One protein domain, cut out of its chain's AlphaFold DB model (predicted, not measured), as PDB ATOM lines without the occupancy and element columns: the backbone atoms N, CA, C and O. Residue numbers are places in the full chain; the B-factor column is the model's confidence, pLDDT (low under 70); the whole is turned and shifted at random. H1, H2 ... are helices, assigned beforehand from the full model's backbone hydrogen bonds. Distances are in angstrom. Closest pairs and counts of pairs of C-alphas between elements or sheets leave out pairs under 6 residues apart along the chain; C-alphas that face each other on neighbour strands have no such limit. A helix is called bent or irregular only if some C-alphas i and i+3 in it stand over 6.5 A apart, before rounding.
ATOM      1  N   THR A  87      23.171  54.350  46.130       84.81
ATOM      2  CA  THR A  87      24.124  54.143  47.235       84.81
ATOM      3  C   THR A  87      24.709  52.730  47.224       84.81
ATOM      4  O   THR A  87      25.863  52.544  47.607       84.81
ATOM      5  N   HIS A  88      23.967  51.749  46.701       88.19
ATOM      6  CA  HIS A  88      24.436  50.374  46.544       88.19
ATOM      7  C   HIS A  88      25.653  50.249  45.621       88.19
ATOM      8  O   HIS A  88      26.480  49.372  45.847       88.19
ATOM      9  N   LEU A  89      25.827  51.134  44.630       89.62
ATOM     10  CA  LEU A  89      27.021  51.100  43.777       89.62
ATOM     11  C   LEU A  89      28.295  51.378  44.593       89.62
ATOM     12  O   LEU A  89      29.311  50.707  44.419       89.62
ATOM     13  N   LEU A  90      28.233  52.339  45.521       91.38
ATOM     14  CA  LEU A  90      29.355  52.652  46.409       91.38
ATOM     15  C   LEU A  90      29.668  51.482  47.351       91.38
ATOM     16  O   LEU A  90      30.839  51.181  47.577       91.38
ATOM     17  N   GLU A  91      28.645  50.789  47.859       91.94
ATOM     18  CA  GLU A  91      28.830  49.585  48.683       91.94
ATOM     19  C   GLU A  91      29.521  48.453  47.908       91.94
ATOM     20  O   GLU A  91      30.387  47.760  48.450       91.94
ATOM     21  N   VAL A  92      29.176  48.279  46.630       93.56
ATOM     22  CA  VAL A  92      29.796  47.280  45.751       93.56
ATOM     23  C   VAL A  92      31.261  47.619  45.501       93.56
ATOM     24  O   VAL A  92      32.119  46.758  45.674       93.56
ATOM     25  N   PHE A  93      31.586  48.875  45.186       94.12
ATOM     26  CA  PHE A  93      32.982  49.291  45.021       94.12
ATOM     27  C   PHE A  93      33.795  49.167  46.310       94.12
ATOM     28  O   PHE A  93      34.948  48.736  46.265       94.12
ATOM     29  N   ALA A  94      33.203  49.474  47.467       94.50
ATOM     30  CA  ALA A  94      33.840  49.212  48.754       94.50
ATOM     31  C   ALA A  94      34.096  47.708  48.953       94.50
ATOM     32  O   ALA A  94      35.167  47.318  49.414       94.50
ATOM     33  N   THR A  95      33.154  46.856  48.542       94.94
ATOM     34  CA  THR A  95      33.318  45.396  48.577       94.94
ATOM     35  C   THR A  95      34.448  44.938  47.657       94.94
ATOM     36  O   THR A  95      35.282  44.152  48.100       94.94
ATOM     37  N   PHE A  96      34.553  45.473  46.436       96.25
ATOM     38  CA  PHE A  96      35.657  45.161  45.518       96.25
ATOM     39  C   PHE A  96      37.003  45.563  46.119       96.25
ATOM     40  O   PHE A  96      37.949  44.780  46.098       96.25
ATOM     41  N   ALA A  97      37.086  46.753  46.721       96.25
ATOM     42  CA  ALA A  97      38.296  47.200  47.403       96.25
ATOM     43  C   ALA A  97      38.673  46.257  48.559       96.25
ATOM     44  O   ALA A  97      39.828  45.848  48.665       96.25
ATOM     45  N   CYS A  98      37.704  45.848  49.384       96.19
ATOM     46  CA  CYS A  98      37.916  44.875  50.456       96.19
ATOM     47  C   CYS A  98      38.380  43.510  49.925       96.19
ATOM     48  O   CYS A  98      39.330  42.943  50.463       96.19
ATOM     49  N   GLN A  99      37.755  42.991  48.865       96.44
ATOM     50  CA  GLN A  99      38.145  41.728  48.234       96.44
ATOM     51  C   GLN A  99      39.564  41.813  47.647       96.44
ATOM     52  O   GLN A  99      40.379  40.920  47.884       96.44
ATOM     53  N   ALA A 100      39.891  42.902  46.948       95.94
ATOM     54  CA  ALA A 100      41.213  43.133  46.372       95.94
ATOM     55  C   ALA A 100      42.298  43.258  47.453       95.94
ATOM     56  O   ALA A 100      43.365  42.659  47.327       95.94
ATOM     57  N   LEU A 101      42.020  43.977  48.548       96.38
ATOM     58  CA  LEU A 101      42.913  44.054  49.709       96.38
ATOM     59  C   LEU A 101      43.094  42.682  50.364       96.38
ATOM     60  O   LEU A 101      44.217  42.286  50.668       96.38
ATOM     61  N   TYR A 102      42.009  41.924  50.528       96.94
ATOM     62  CA  TYR A 102      42.067  40.574  51.079       96.94
ATOM     63  C   TYR A 102      42.874  39.621  50.185       96.94
ATOM     64  O   TYR A 102      43.576  38.754  50.703       96.94
ATOM     65  N   ALA A 103      42.858  39.789  48.860       96.81
ATOM     66  CA  ALA A 103      43.632  38.948  47.947       96.81
ATOM     67  C   ALA A 103      45.146  38.970  48.251       96.81
ATOM     68  O   ALA A 103      45.816  37.949  48.089       96.81
ATOM     69  N   TYR A 104      45.686  40.063  48.808       96.56
ATOM     70  CA  TYR A 104      47.089  40.137  49.252       96.56
ATOM     71  C   TYR A 104      47.448  39.143  50.364       96.56
ATOM     72  O   TYR A 104      48.626  38.821  50.534       96.56
ATOM     73  N   THR A 105      46.464  38.572  51.067       95.62
ATOM     74  CA  THR A 105      46.699  37.461  52.007       95.62
ATOM     75  C   THR A 105      47.296  36.227  51.322       95.62
ATOM     76  O   THR A 105      47.924  35.406  51.990       95.62
ATOM     77  N   ALA A 106      47.219  36.119  49.988       94.38
ATOM     78  CA  ALA A 106      47.907  35.083  49.220       94.38
ATOM     79  C   ALA A 106      49.437  35.114  49.362       94.38
ATOM     80  O   ALA A 106      50.100  34.110  49.104       94.38
ATOM     81  N   LEU A 107      50.014  36.234  49.801       94.31
ATOM     82  CA  LEU A 107      51.442  36.325  50.101       94.31
ATOM     83  C   LEU A 107      51.825  35.559  51.377       94.31
ATOM     84  O   LEU A 107      52.982  35.172  51.515       94.31
ATOM     85  N   ILE A 108      50.876  35.287  52.284       93.50
ATOM     86  CA  ILE A 108      51.141  34.619  53.568       93.50
ATOM     87  C   ILE A 108      51.614  33.169  53.360       93.50
ATOM     88  O   ILE A 108      52.706  32.854  53.835       93.50
ATOM     89  N   PRO A 109      50.905  32.285  52.617       92.81
ATOM     90  CA  PRO A 109      51.395  30.926  52.348       92.81
ATOM     91  C   PRO A 109      52.750  30.898  51.630       92.81
ATOM     92  O   PRO A 109      53.568  30.016  51.885       92.81
ATOM     93  N   VAL A 110      53.002  31.878  50.754       92.12
ATOM     94  CA  VAL A 110      54.279  32.017  50.039       92.12
ATOM     95  C   VAL A 110      55.397  32.401  51.007       92.12
ATOM     96  O   VAL A 110      56.451  31.777  50.993       92.12
ATOM     97  N   TYR A 111      55.161  33.366  51.897       91.44
ATOM     98  CA  TYR A 111      56.119  33.748  52.933       91.44
ATOM     99  C   TYR A 111      56.406  32.595  53.906       91.44
ATOM    100  O   TYR A 111      57.566  32.312  54.193       91.44
ATOM    101  N   MET A 112      55.373  31.872  54.359       89.88
ATOM    102  CA  MET A 112      55.524  30.708  55.245       89.88
ATOM    103  C   MET A 112      56.442  29.640  54.643       89.88
ATOM    104  O   MET A 112      57.286  29.092  55.352       89.88
ATOM    105  N   ALA A 113      56.323  29.392  53.337       88.19
ATOM    106  CA  ALA A 113      57.166  28.444  52.615       88.19
ATOM    107  C   ALA A 113      58.645  28.858  52.540       88.19
ATOM    108  O   ALA A 113      59.505  27.996  52.387       88.19
ATOM    109  N   GLY A 114      58.951  30.153  52.666       84.75
ATOM    110  CA  GLY A 114      60.320  30.668  52.733       84.75
ATOM    111  C   GLY A 114      60.953  30.626  54.125       84.75
ATOM    112  O   GLY A 114      62.136  30.926  54.247       84.75
ATOM    113  N   THR A 115      60.198  30.265  55.169       85.50
ATOM    114  CA  THR A 115      60.702  30.199  56.551       85.50
ATOM    115  C   THR A 115      60.923  28.759  57.006       85.50
ATOM    116  O   THR A 115      60.035  27.919  56.860       85.50
ATOM    117  N   ASP A 116      62.054  28.483  57.658       76.81
ATOM    118  CA  ASP A 116      62.382  27.131  58.146       76.81
ATOM    119  C   ASP A 116      61.382  26.615  59.197       76.81
ATOM    120  O   ASP A 116      61.086  25.423  59.267       76.81
ATOM    121  N   LYS A 117      60.800  27.520  59.998       74.56
ATOM    122  CA  LYS A 117      59.909  27.174  61.120       74.56
ATOM    123  C   LYS A 117      58.505  26.730  60.687       74.56
ATOM    124  O   LYS A 117      57.878  25.944  61.393       74.56
ATOM    125  N   PHE A 118      58.003  27.220  59.550       77.88
ATOM    126  CA  PHE A 118      56.632  26.968  59.076       77.88
ATOM    127  C   PHE A 118      56.572  26.286  57.700       77.88
ATOM    128  O   PHE A 118      55.522  26.270  57.060       77.88
ATOM    129  N   SER A 119      57.666  25.644  57.278       76.56
ATOM    130  CA  SER A 119      57.806  25.001  55.961       76.56
ATOM    131  C   SER A 119      56.984  23.703  55.781       76.56
ATOM    132  O   SER A 119      57.067  23.026  54.755       76.56
ATOM    133  N   ASN A 120      56.156  23.311  56.760       87.88
ATOM    134  CA  ASN A 120      55.348  22.098  56.629       87.88
ATOM    135  C   ASN A 120      54.294  22.256  55.516       87.88
ATOM    136  O   ASN A 120      53.361  23.055  55.616       87.88
ATOM    137  N   ARG A 121      54.400  21.420  54.478       86.38
ATOM    138  CA  ARG A 121      53.517  21.420  53.301       86.38
ATOM    139  C   ARG A 121      52.037  21.305  53.656       86.38
ATOM    140  O   ARG A 121      51.205  21.932  53.003       86.38
ATOM    141  N   LEU A 122      51.698  20.490  54.656       89.75
ATOM    142  CA  LEU A 122      50.306  20.331  55.073       89.75
ATOM    143  C   LEU A 122      49.761  21.643  55.644       89.75
ATOM    144  O   LEU A 122      48.678  22.069  55.257       89.75
ATOM    145  N   LEU A 123      50.546  22.308  56.495       92.06
ATOM    146  CA  LEU A 123      50.171  23.578  57.107       92.06
ATOM    147  C   LEU A 123      49.964  24.667  56.047       92.06
ATOM    148  O   LEU A 123      48.938  25.338  56.063       92.06
ATOM    149  N   ILE A 124      50.888  24.794  55.090       91.94
ATOM    150  CA  ILE A 124      50.792  25.778  53.999       91.94
ATOM    151  C   ILE A 124      49.525  25.549  53.163       91.94
ATOM    152  O   ILE A 124      48.806  26.501  52.869       91.94
ATOM    153  N   ASN A 125      49.213  24.295  52.815       93.00
ATOM    154  CA  ASN A 125      48.001  23.973  52.056       93.00
ATOM    155  C   ASN A 125      46.719  24.253  52.853       93.00
ATOM    156  O   ASN A 125      45.744  24.730  52.274       93.00
ATOM    157  N   ILE A 126      46.708  23.974  54.162       95.19
ATOM    158  CA  ILE A 126      45.569  24.298  55.031       95.19
ATOM    159  C   ILE A 126      45.353  25.811  55.043       95.19
ATOM    160  O   ILE A 126      44.262  26.261  54.714       95.19
ATOM    161  N   VAL A 127      46.398  26.598  55.325       95.38
ATOM    162  CA  VAL A 127      46.304  28.068  55.351       95.38
ATOM    163  C   VAL A 127      45.853  28.614  53.995       95.38
ATOM    164  O   VAL A 127      44.933  29.426  53.946       95.38
ATOM    165  N   HIS A 128      46.436  28.129  52.895       94.25
ATOM    166  CA  HIS A 128      46.026  28.464  51.528       94.25
ATOM    167  C   HIS A 128      44.518  28.273  51.330       94.25
ATOM    168  O   HIS A 128      43.827  29.206  50.932       94.25
ATOM    169  N   HIS A 129      43.996  27.074  51.603       95.75
ATOM    170  CA  HIS A 129      42.591  26.762  51.334       95.75
ATOM    171  C   HIS A 129      41.645  27.474  52.300       95.75
ATOM    172  O   HIS A 129      40.591  27.935  51.874       95.75
ATOM    173  N   THR A 130      42.030  27.635  53.567       97.06
ATOM    174  CA  THR A 130      41.264  28.421  54.539       97.06
ATOM    175  C   THR A 130      41.130  29.872  54.081       97.06
ATOM    176  O   THR A 130      40.014  30.384  54.046       97.06
ATOM    177  N   LEU A 131      42.224  30.523  53.666       96.75
ATOM    178  CA  LEU A 131      42.180  31.911  53.195       96.75
ATOM    179  C   LEU A 131      41.287  32.068  51.957       96.75
ATOM    180  O   LEU A 131      40.507  33.018  51.897       96.75
ATOM    181  N   GLN A 132      41.350  31.129  51.006       95.81
ATOM    182  CA  GLN A 132      40.482  31.133  49.821       95.81
ATOM    183  C   GLN A 132      39.002  30.943  50.168       95.81
ATOM    184  O   GLN A 132      38.153  31.676  49.661       95.81
ATOM    185  N   SER A 133      38.690  29.987  51.046       96.31
ATOM    186  CA  SER A 133      37.318  29.732  51.489       96.31
ATOM    187  C   SER A 133      36.729  30.928  52.233       96.31
ATOM    188  O   SER A 133      35.555  31.230  52.048       96.31
ATOM    189  N   LEU A 134      37.535  31.640  53.025       97.25
ATOM    190  CA  LEU A 134      37.108  32.852  53.729       97.25
ATOM    191  C   LEU A 134      36.753  33.998  52.767       97.25
ATOM    192  O   LEU A 134      35.714  34.623  52.958       97.25
ATOM    193  N   LEU A 135      37.547  34.237  51.711       96.00
ATOM    194  CA  LEU A 135      37.216  35.237  50.678       96.00
ATOM    195  C   LEU A 135      35.878  34.917  50.001       96.00
ATOM    196  O   LEU A 135      35.026  35.793  49.823       96.00
ATOM    197  N   PHE A 136      35.698  33.653  49.617       94.62
ATOM    198  CA  PHE A 136      34.482  33.221  48.941       94.62
ATOM    199  C   PHE A 136      33.270  33.308  49.868       94.62
ATOM    200  O   PHE A 136      32.246  33.869  49.490       94.62
ATOM    201  N   PHE A 137      33.405  32.831  51.107       95.94
ATOM    202  CA  PHE A 137      32.358  32.919  52.116       95.94
ATOM    203  C   PHE A 137      31.952  34.371  52.387       95.94
ATOM    204  O   PHE A 137      30.764  34.678  52.352       95.94
ATOM    205  N   PHE A 138      32.920  35.275  52.568       94.38
ATOM    206  CA  PHE A 138      32.661  36.709  52.716       94.38
ATOM    207  C   PHE A 138      31.856  37.267  51.535       94.38
ATOM    208  O   PHE A 138      30.855  37.948  51.741       94.38
ATOM    209  N   THR A 139      32.244  36.917  50.306       94.44
ATOM    210  CA  THR A 139      31.549  37.357  49.087       94.44
ATOM    211  C   THR A 139      30.087  36.905  49.081       94.44
ATOM    212  O   THR A 139      29.194  37.711  48.828       94.44
ATOM    213  N   ILE A 140      29.820  35.638  49.416       94.94
ATOM    214  CA  ILE A 140      28.453  35.103  49.494       94.94
ATOM    215  C   ILE A 140      27.647  35.778  50.608       94.94
ATOM    216  O   ILE A 140      26.495  36.138  50.385       94.94
ATOM    217  N   VAL A 141      28.239  35.994  51.785       95.00
ATOM    218  CA  VAL A 141      27.567  36.680  52.900       95.00
ATOM    219  C   VAL A 141      27.185  38.108  52.514       95.00
ATOM    220  O   VAL A 141      26.055  38.513  52.773       95.00
ATOM    221  N   CYS A 142      28.074  38.855  51.851       92.94
ATOM    222  CA  CYS A 142      27.754  40.190  51.342       92.94
ATOM    223  C   CYS A 142      26.579  40.160  50.362       92.94
ATOM    224  O   CYS A 142      25.683  40.983  50.488       92.94
ATOM    225  N   ILE A 143      26.550  39.199  49.436       93.56
ATOM    226  CA  ILE A 143      25.472  39.077  48.444       93.56
ATOM    227  C   ILE A 143      24.130  38.712  49.090       93.56
ATOM    228  O   ILE A 143      23.102  39.229  48.674       93.56
ATOM    229  N   VAL A 144      24.119  37.814  50.080       93.56
ATOM    230  CA  VAL A 144      22.876  37.349  50.723       93.56
ATOM    231  C   VAL A 144      22.334  38.374  51.717       93.56
ATOM    232  O   VAL A 144      21.123  38.502  51.864       93.56
ATOM    233  N   TRP A 145      23.216  39.072  52.434       93.44
ATOM    234  CA  TRP A 145      22.807  39.994  53.492       93.44
ATOM    235  C   TRP A 145      22.532  41.414  52.992       93.44
ATOM    236  O   TRP A 145      21.866  42.185  53.678       93.44
ATOM    237  N   ARG A 146      23.055  41.785  51.818       89.38
ATOM    238  CA  ARG A 146      22.767  43.074  51.188       89.38
ATOM    239  C   ARG A 146      21.674  42.910  50.144       89.38
ATOM    240  O   ARG A 146      21.776  42.053  49.275       89.38
ATOM    241  N   ASP A 147      20.690  43.802  50.174       88.38
ATOM    242  CA  ASP A 147      19.598  43.872  49.193       88.38
ATOM    243  C   ASP A 147      20.066  44.478  47.856       88.38
ATOM    244  O   ASP A 147      19.534  45.465  47.349       88.38
ATOM    245  N   TRP A 148      21.137  43.928  47.289       89.94
ATOM    246  CA  TRP A 148      21.695  44.395  46.032       89.94
ATOM    247  C   TRP A 148      20.861  43.938  44.836       89.94
ATOM    248  O   TRP A 148      20.421  42.793  44.747       89.94
ATOM    249  N   ASN A 149      20.743  44.820  43.842       88.88
ATOM    250  CA  ASN A 149      20.231  44.450  42.525       88.88
ATOM    251  C   ASN A 149      21.073  43.322  41.906       88.88
ATOM    252  O   ASN A 149      22.278  43.213  42.151       88.88
ATOM    253  N   LEU A 150      20.462  42.540  41.012       89.31
ATOM    254  CA  LEU A 150      21.105  41.383  40.380       89.31
ATOM    255  C   LEU A 150      22.460  41.717  39.733       89.31
ATOM    256  O   LEU A 150      23.411  40.954  39.872       89.31
ATOM    257  N   ILE A 151      22.572  42.872  39.067       89.81
ATOM    258  CA  ILE A 151      23.814  43.309  38.406       89.81
ATOM    259  C   ILE A 151      24.949  43.480  39.428       89.81
ATOM    260  O   ILE A 151      26.056  42.988  39.213       89.81
ATOM    261  N   HIS A 152      24.664  44.120  40.562       92.50
ATOM    262  CA  HIS A 152      25.619  44.327  41.649       92.50
ATOM    263  C   HIS A 152      26.045  43.001  42.286       92.50
ATOM    264  O   HIS A 152      27.243  42.729  42.390       92.50
ATOM    265  N   ALA A 153      25.082  42.138  42.614       93.75
ATOM    266  CA  ALA A 153      25.347  40.821  43.187       93.75
ATOM    267  C   ALA A 153      26.219  39.947  42.267       93.75
ATOM    268  O   ALA A 153      27.227  39.392  42.705       93.75
ATOM    269  N   VAL A 154      25.876  39.875  40.975       94.00
ATOM    270  CA  VAL A 154      26.645  39.115  39.978       94.00
ATOM    271  C   VAL A 154      28.049  39.695  39.809       94.00
ATOM    272  O   VAL A 154      29.010  38.932  39.739       94.00
ATOM    273  N   SER A 155      28.199  41.023  39.802       93.81
ATOM    274  CA  SER A 155      29.517  41.655  39.676       93.81
ATOM    275  C   SER A 155      30.448  41.327  40.856       93.81
ATOM    276  O   SER A 155      31.581  40.906  40.629       93.81
ATOM    277  N   ALA A 156      29.957  41.400  42.100       95.38
ATOM    278  CA  ALA A 156      30.724  41.034  43.298       95.38
ATOM    279  C   ALA A 156      31.065  39.548  43.362       95.38
ATOM    280  O   ALA A 156      32.150  39.175  43.821       95.38
ATOM    281  N   PHE A 157      30.163  38.699  42.869       96.75
ATOM    282  CA  PHE A 157      30.409  37.270  42.758       96.75
ATOM    283  C   PHE A 157      31.524  36.956  41.754       96.75
ATOM    284  O   PHE A 157      32.448  36.209  42.079       96.75
ATOM    285  N   ILE A 158      31.460  37.539  40.551       95.50
ATOM    286  CA  ILE A 158      32.466  37.328  39.501       95.50
ATOM    287  C   ILE A 158      33.834  37.843  39.959       95.50
ATOM    288  O   ILE A 158      34.815  37.111  39.830       95.50
ATOM    289  N   GLU A 159      33.907  39.038  40.548       95.56
ATOM    290  CA  GLU A 159      35.158  39.584  41.097       95.56
ATOM    291  C   GLU A 159      35.747  38.657  42.173       95.56
ATOM    292  O   GLU A 159      36.920  38.279  42.117       95.56
ATOM    293  N   GLY A 160      34.913  38.188  43.110       96.50
ATOM    294  CA  GLY A 160      35.326  37.235  44.141       96.50
ATOM    295  C   GLY A 160      35.866  35.919  43.565       96.50
ATOM    296  O   GLY A 160      36.880  35.405  44.046       96.50
ATOM    297  N   LEU A 161      35.240  35.387  42.508       96.38
ATOM    298  CA  LEU A 161      35.723  34.195  41.804       96.38
ATOM    299  C   LEU A 161      37.064  34.436  41.100       96.38
ATOM    300  O   LEU A 161      37.972  33.610  41.222       96.38
ATOM    301  N   VAL A 162      37.208  35.560  40.394       96.69
ATOM    302  CA  VAL A 162      38.452  35.927  39.702       96.69
ATOM    303  C   VAL A 162      39.602  36.031  40.700       96.69
ATOM    304  O   VAL A 162      40.656  35.426  40.487       96.69
ATOM    305  N   LEU A 163      39.399  36.726  41.822       97.06
ATOM    306  CA  LEU A 163      40.408  36.863  42.869       97.06
ATOM    307  C   LEU A 163      40.742  35.516  43.519       97.06
ATOM    308  O   LEU A 163      41.921  35.208  43.700       97.06
ATOM    309  N   LEU A 164      39.748  34.662  43.781       96.81
ATOM    310  CA  LEU A 164      39.979  33.309  44.293       96.81
ATOM    311  C   LEU A 164      40.866  32.487  43.349       96.81
ATOM    312  O   LEU A 164      41.832  31.856  43.800       96.81
ATOM    313  N   MET A 165      40.578  32.512  42.045       96.94
ATOM    314  CA  MET A 165      41.379  31.824  41.026       96.94
ATOM    315  C   MET A 165      42.792  32.407  40.943       96.94
ATOM    316  O   MET A 165      43.771  31.653  40.924       96.94
ATOM    317  N   LYS A 166      42.923  33.739  40.986       96.88
ATOM    318  CA  LYS A 166      44.223  34.417  40.969       96.88
ATOM    319  C   LYS A 166      45.074  34.049  42.184       96.88
ATOM    320  O   LYS A 166      46.233  33.666  42.004       96.88
ATOM    321  N   MET A 167      44.510  34.087  43.395       96.25
ATOM    322  CA  MET A 167      45.179  33.622  44.617       96.25
ATOM    323  C   MET A 167      45.642  32.168  44.471       96.25
ATOM    324  O   MET A 167      46.787  31.853  44.801       96.25
ATOM    325  N   HIS A 168      44.782  31.292  43.923       95.94
ATOM    326  CA  HIS A 168      45.112  29.879  43.729       95.94
ATOM    327  C   HIS A 168      46.354  29.725  42.860       95.94
ATOM    328  O   HIS A 168      47.314  29.053  43.245       95.94
ATOM    329  N   SER A 169      46.317  30.348  41.682       96.12
ATOM    330  CA  SER A 169      47.371  30.195  40.695       96.12
ATOM    331  C   SER A 169      48.690  30.771  41.194       96.12
ATOM    332  O   SER A 169      49.718  30.129  41.008       96.12
ATOM    333  N   TYR A 170      48.677  31.939  41.838       95.38
ATOM    334  CA  TYR A 170      49.901  32.578  42.314       95.38
ATOM    335  C   TYR A 170      50.633  31.717  43.349       95.38
ATOM    336  O   TYR A 170      51.815  31.412  43.179       95.38
ATOM    337  N   ILE A 171      49.919  31.264  44.387       94.25
ATOM    338  CA  ILE A 171      50.516  30.460  45.460       94.25
ATOM    339  C   ILE A 171      51.046  29.141  44.895       94.25
ATOM    340  O   ILE A 171      52.196  28.780  45.141       94.25
ATOM    341  N   ARG A 172      50.242  28.433  44.090       93.62
ATOM    342  CA  ARG A 172      50.642  27.149  43.497       93.62
ATOM    343  C   ARG A 172      51.895  27.274  42.642       93.62
ATOM    344  O   ARG A 172      52.816  26.481  42.815       93.62
ATOM    345  N   THR A 173      51.943  28.269  41.761       93.06
ATOM    346  CA  THR A 173      53.085  28.469  40.869       93.06
ATOM    347  C   THR A 173      54.346  28.859  41.648       93.06
ATOM    348  O   THR A 173      55.396  28.265  41.417       93.06
ATOM    349  N   LYS A 174      54.273  29.785  42.619       92.50
ATOM    350  CA  LYS A 174      55.446  30.167  43.437       92.50
ATOM    351  C   LYS A 174      55.991  28.997  44.262       92.50
ATOM    352  O   LYS A 174      57.207  28.824  44.332       92.50
ATOM    353  N   LEU A 175      55.114  28.181  44.854       90.94
ATOM    354  CA  LEU A 175      55.522  26.984  45.597       90.94
ATOM    355  C   LEU A 175      56.175  25.936  44.682       90.94
ATOM    356  O   LEU A 175      57.178  25.334  45.060       90.94
ATOM    357  N   GLU A 176      55.644  25.735  43.474       90.88
ATOM    358  CA  GLU A 176      56.209  24.784  42.508       90.88
ATOM    359  C   GLU A 176      57.576  25.238  41.973       90.88
ATOM    360  O   GLU A 176      58.492  24.423  41.831       90.88
ATOM    361  N   ILE A 177      57.753  26.539  41.732       89.56
ATOM    362  CA  ILE A 177      59.043  27.114  41.323       89.56
ATOM    363  C   ILE A 177      60.068  26.972  42.441       89.56
ATOM    364  O   ILE A 177      61.160  26.472  42.194       89.56
ATOM    365  N   SER A 178      59.704  27.336  43.672       88.88
ATOM    366  CA  SER A 178      60.578  27.168  44.837       88.88
ATOM    367  C   SER A 178      61.052  25.721  44.984       88.88
ATOM    368  O   SER A 178      62.235  25.468  45.216       88.88
ATOM    369  N   ARG A 179      60.147  24.762  44.763       86.75
ATOM    370  CA  ARG A 179      60.462  23.335  44.786       86.75
ATOM    371  C   ARG A 179      61.409  22.922  43.662       86.75
ATOM    372  O   ARG A 179      62.329  22.144  43.901       86.75
ATOM    373  N   THR A 180      61.163  23.402  42.448       89.00
ATOM    374  CA  THR A 180      61.955  23.049  41.262       89.00
ATOM    375  C   THR A 180      63.358  23.645  41.332       89.00
ATOM    376  O   THR A 180      64.331  22.972  41.008       89.00
ATOM    377  N   GLU A 181      63.468  24.893  41.784       88.69
ATOM    378  CA  GLU A 181      64.729  25.633  41.870       88.69
ATOM    379  C   GLU A 181      65.463  25.435  43.205       88.69
ATOM    380  O   GLU A 181      66.582  25.923  43.349       88.69
ATOM    381  N   GLN A 182      64.852  24.736  44.173       84.38
ATOM    382  CA  GLN A 182      65.359  24.535  45.542       84.38
ATOM    383  C   GLN A 182      65.773  25.844  46.232       84.38
ATOM    384  O   GLN A 182      66.750  25.904  46.976       84.38
ATOM    385  N   LYS A 183      65.020  26.914  45.970       85.69
ATOM    386  CA  LYS A 183      65.240  28.247  46.540       85.69
ATOM    387  C   LYS A 183      63.993  28.701  47.286       85.69
ATOM    388  O   LYS A 183      62.887  28.378  46.843       85.69
ATOM    389  N   PRO A 184      64.132  29.452  48.392       82.88
ATOM    390  CA  PRO A 184      62.974  29.995  49.085       82.88
ATOM    391  C   PRO A 184      62.187  30.906  48.128       82.88
ATOM    392  O   PRO A 184      62.796  31.667  47.368       82.88
ATOM    393  N   PRO A 185      60.846  30.831  48.116       85.31
ATOM    394  CA  PRO A 185      60.050  31.689  47.256       85.31
ATOM    395  C   PRO A 185      60.172  33.141  47.726       85.31
ATOM    396  O   PRO A 185      60.073  33.425  48.918       85.31
ATOM    397  N   SER A 186      60.351  34.075  46.793       83.06
ATOM    398  CA  SER A 186      60.360  35.508  47.095       83.06
ATOM    399  C   SER A 186      58.933  36.076  47.023       83.06
ATOM    400  O   SER A 186      58.363  36.126  45.922       83.06
ATOM    401  N   PRO A 187      58.331  36.514  48.146       81.56
ATOM    402  CA  PRO A 187      57.054  37.214  48.126       81.56
ATOM    403  C   PRO A 187      57.287  38.665  47.693       81.56
ATOM    404  O   PRO A 187      57.610  39.524  48.509       81.56
ATOM    405  N   ASP A 188      57.143  38.938  46.398       88.88
ATOM    406  CA  ASP A 188      57.186  40.305  45.884       88.88
ATOM    407  C   ASP A 188      55.763  40.860  45.743       88.88
ATOM    408  O   ASP A 188      54.940  40.348  44.981       88.88
ATOM    409  N   ILE A 189      55.480  41.922  46.500       92.06
ATOM    410  CA  ILE A 189      54.194  42.620  46.471       92.06
ATOM    411  C   ILE A 189      53.979  43.250  45.093       92.06
ATOM    412  O   ILE A 189      52.871  43.183  44.577       92.06
ATOM    413  N   LYS A 190      55.024  43.814  44.467       91.81
ATOM    414  CA  LYS A 190      54.892  44.503  43.171       91.81
ATOM    415  C   LYS A 190      54.511  43.532  42.061       91.81
ATOM    416  O   LYS A 190      53.611  43.822  41.277       91.81
ATOM    417  N   ASP A 191      55.171  42.379  42.025       92.50
ATOM    418  CA  ASP A 191      54.856  41.277  41.114       92.50
ATOM    419  C   ASP A 191      53.405  40.802  41.289       92.50
ATOM    420  O   ASP A 191      52.658  40.697  40.313       92.50
ATOM    421  N   TYR A 192      52.960  40.612  42.538       94.44
ATOM    422  CA  TYR A 192      51.581  40.212  42.816       94.44
ATOM    423  C   TYR A 192      50.555  41.290  42.440       94.44
ATOM    424  O   TYR A 192      49.561  40.977  41.788       94.44
ATOM    425  N   THR A 193      50.802  42.564  42.766       94.31
ATOM    426  CA  THR A 193      49.942  43.693  42.369       94.31
ATOM    427  C   THR A 193      49.812  43.779  40.852       94.31
ATOM    428  O   THR A 193      48.705  43.919  40.336       94.31
ATOM    429  N   MET A 194      50.923  43.646  40.121       92.81
ATOM    430  CA  MET A 194      50.895  43.621  38.659       92.81
ATOM    431  C   MET A 194      50.069  42.443  38.143       92.81
ATOM    432  O   MET A 194      49.248  42.615  37.247       92.81
ATOM    433  N   TYR A 195      50.234  41.258  38.729       94.56
ATOM    434  CA  TYR A 195      49.443  40.087  38.367       94.56
ATOM    435  C   TYR A 195      47.939  40.251  38.642       94.56
ATOM    436  O   TYR A 195      47.126  39.782  37.844       94.56
ATOM    437  N   LEU A 196      47.544  40.927  39.725       94.19
ATOM    438  CA  LEU A 196      46.132  41.212  39.996       94.19
ATOM    439  C   LEU A 196      45.491  42.025  38.862       94.19
ATOM    440  O   LEU A 196      44.378  41.700  38.456       94.19
ATOM    441  N   LEU A 197      46.220  42.993  38.296       92.56
ATOM    442  CA  LEU A 197      45.740  43.861  37.214       92.56
ATOM    443  C   LEU A 197      45.789  43.211  35.822       92.56
ATOM    444  O   LEU A 197      45.014  43.582  34.944       92.56
ATOM    445  N   ILE A 198      46.701  42.261  35.595       93.38
ATOM    446  CA  ILE A 198      46.818  41.559  34.310       93.38
ATOM    447  C   ILE A 198      45.538  40.739  34.059       93.38
ATOM    448  O   ILE A 198      45.131  39.979  34.944       93.38
ATOM    449  N   PRO A 199      44.927  40.797  32.859       92.81
ATOM    450  CA  PRO A 199      43.706  40.057  32.517       92.81
ATOM    451  C   PRO A 199      43.958  38.550  32.273       92.81
ATOM    452  O   PRO A 199      43.478  37.969  31.310       92.81
ATOM    453  N   SER A 200      44.727  37.897  33.150       92.00
ATOM    454  CA  SER A 200      44.989  36.453  33.160       92.00
ATOM    455  C   SER A 200      44.677  35.860  34.534       92.00
ATOM    456  O   SER A 200      44.982  36.454  35.573       92.00
ATOM    457  N   LEU A 201      44.093  34.660  34.534       93.50
ATOM    458  CA  LEU A 201      43.813  33.874  35.742       93.50
ATOM    459  C   LEU A 201      44.969  32.949  36.138       93.50
ATOM    460  O   LEU A 201      44.947  32.368  37.222       93.50
ATOM    461  N   VAL A 202      45.950  32.783  35.246       92.31
ATOM    462  CA  VAL A 202      47.120  31.935  35.467       92.31
ATOM    463  C   VAL A 202      48.340  32.826  35.637       92.31
ATOM    464  O   VAL A 202      48.674  33.607  34.745       92.31
ATOM    465  N   TYR A 203      48.990  32.705  36.791       92.81
ATOM    466  CA  TYR A 203      50.227  33.403  37.107       92.81
ATOM    467  C   TYR A 203      51.423  32.735  36.426       92.81
ATOM    468  O   TYR A 203      51.641  31.530  36.585       92.81
ATOM    469  N   GLU A 204      52.231  33.554  35.758       89.75
ATOM    470  CA  GLU A 204      53.514  33.198  35.161       89.75
ATOM    471  C   GLU A 204      54.588  34.161  35.704       89.75
ATOM    472  O   GLU A 204      54.344  35.368  35.753       89.75
ATOM    473  N   PRO A 205      55.796  33.689  36.067       86.12
ATOM    474  CA  PRO A 205      56.859  34.559  36.586       86.12
ATOM    475  C   PRO A 205      57.325  35.637  35.610       86.12
ATOM    476  O   PRO A 205      57.829  36.681  36.018       86.12
ATOM    477  N   LYS A 206      57.225  35.359  34.307       87.25
ATOM    478  CA  LYS A 206      57.645  36.265  33.238       87.25
ATOM    479  C   LYS A 206      56.586  36.283  32.146       87.25
ATOM    480  O   LYS A 206      56.640  35.494  31.207       87.25
ATOM    481  N   PHE A 207      55.632  37.200  32.273       88.62
ATOM    482  CA  PHE A 207      54.688  37.488  31.197       88.62
ATOM    483  C   PHE A 207      55.402  38.149  30.006       88.62
ATOM    484  O   PHE A 207      56.272  38.998  30.230       88.62
ATOM    485  N   PRO A 208      55.039  37.810  28.756       89.19
ATOM    486  CA  PRO A 208      55.519  38.531  27.586       89.19
ATOM    487  C   PRO A 208      54.957  39.957  27.619       89.19
ATOM    488  O   PRO A 208      53.753  40.149  27.821       89.19
TER     489      PRO A 208
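This is residues 87 to 208 of the 296 residues of the protein "Sterol O-acyltransferase" of Phytophthora palmivora var. palmivora (UniProt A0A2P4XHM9). What does the model look like at first sight? Three long helices, H1, H2 and H3, run up and down side by side as a bundle, their centres making a triangle. The short helix H4 folds back at a steep slant over the side of the bundle made by H1 and H3, away from H2, and residues 198 to 208 follow it with no named element. What is it made of, and how large is it? The printed part has 122 residues with four named helices, in the order H1 H2 H3 H4, and no named strand: the class is all helix. It is compact, with a radius of gyration of the C-alphas of 15.7 A and spans of 50 by 33 by 17 A.

Where do the first two helices run? H1 holds residues 87 to 113, 42.2 A long, from C-alpha 87 at (24.124, 54.143, 47.235). It is neither bent nor irregular, but only just: C-alphas 106 and 109 are 6.3 A apart. H2 holds residues 121 to 145, 35.9 A. And the other two? H3, residues 150 to 181, is the longest helix, 46.4 A. H4, residues 189 to 197, ends with C-alpha 197 at (45.740, 43.861, 37.214).

How do H1, H2 and H3 stand to each other? H1 and H2 form a helical hairpin and touch at a shallow tilt of 5 degrees, opposite ways, closest at the C-alphas of Pro 109 and Ile 124, 5.4 A. H2 and H3 form another, touching at 8 degrees, a shallow tilt, opposite ways, with the C-alphas of Ile 143 and Ala 153 closest at 5.5 A. H1 and H3 touch at a shallow tilt of 13 degrees, the same way, the C-alphas of Ala 106 and Met 167 closest at 5.5 A. Where is H4? H3 and H4, also a helical hairpin, only just touch, with 3 pairs of C-alphas within 8 A, through residues 163 to 170 of H3 alone; the closest C-alphas are those of Lys 166 and Leu 196, 7.1 A, at a steep tilt of 43 degrees, opposite ways. H1 and H4 are close but not clearly touching, the C-alphas of Leu 107 and Ile 189 closest at 7.8 A, and H2 and H4 are apart. What do the backbones show? In H2, H3 and H4 every O i to N i+4 pair is within hydrogen-bond range; in H1, 16 of 23 are.

How far does it reach? The two C-alphas farthest apart are those of Thr 87 and Gln 182, 50.8 A. Are there cuts, long links or weak places? The printed part has no cut; the link H2 to H3 is tight, and the links H1 to H2 and H3 to H4 are short. The mean pLDDT of the printed part is 92.0, and no printed residue is under 70.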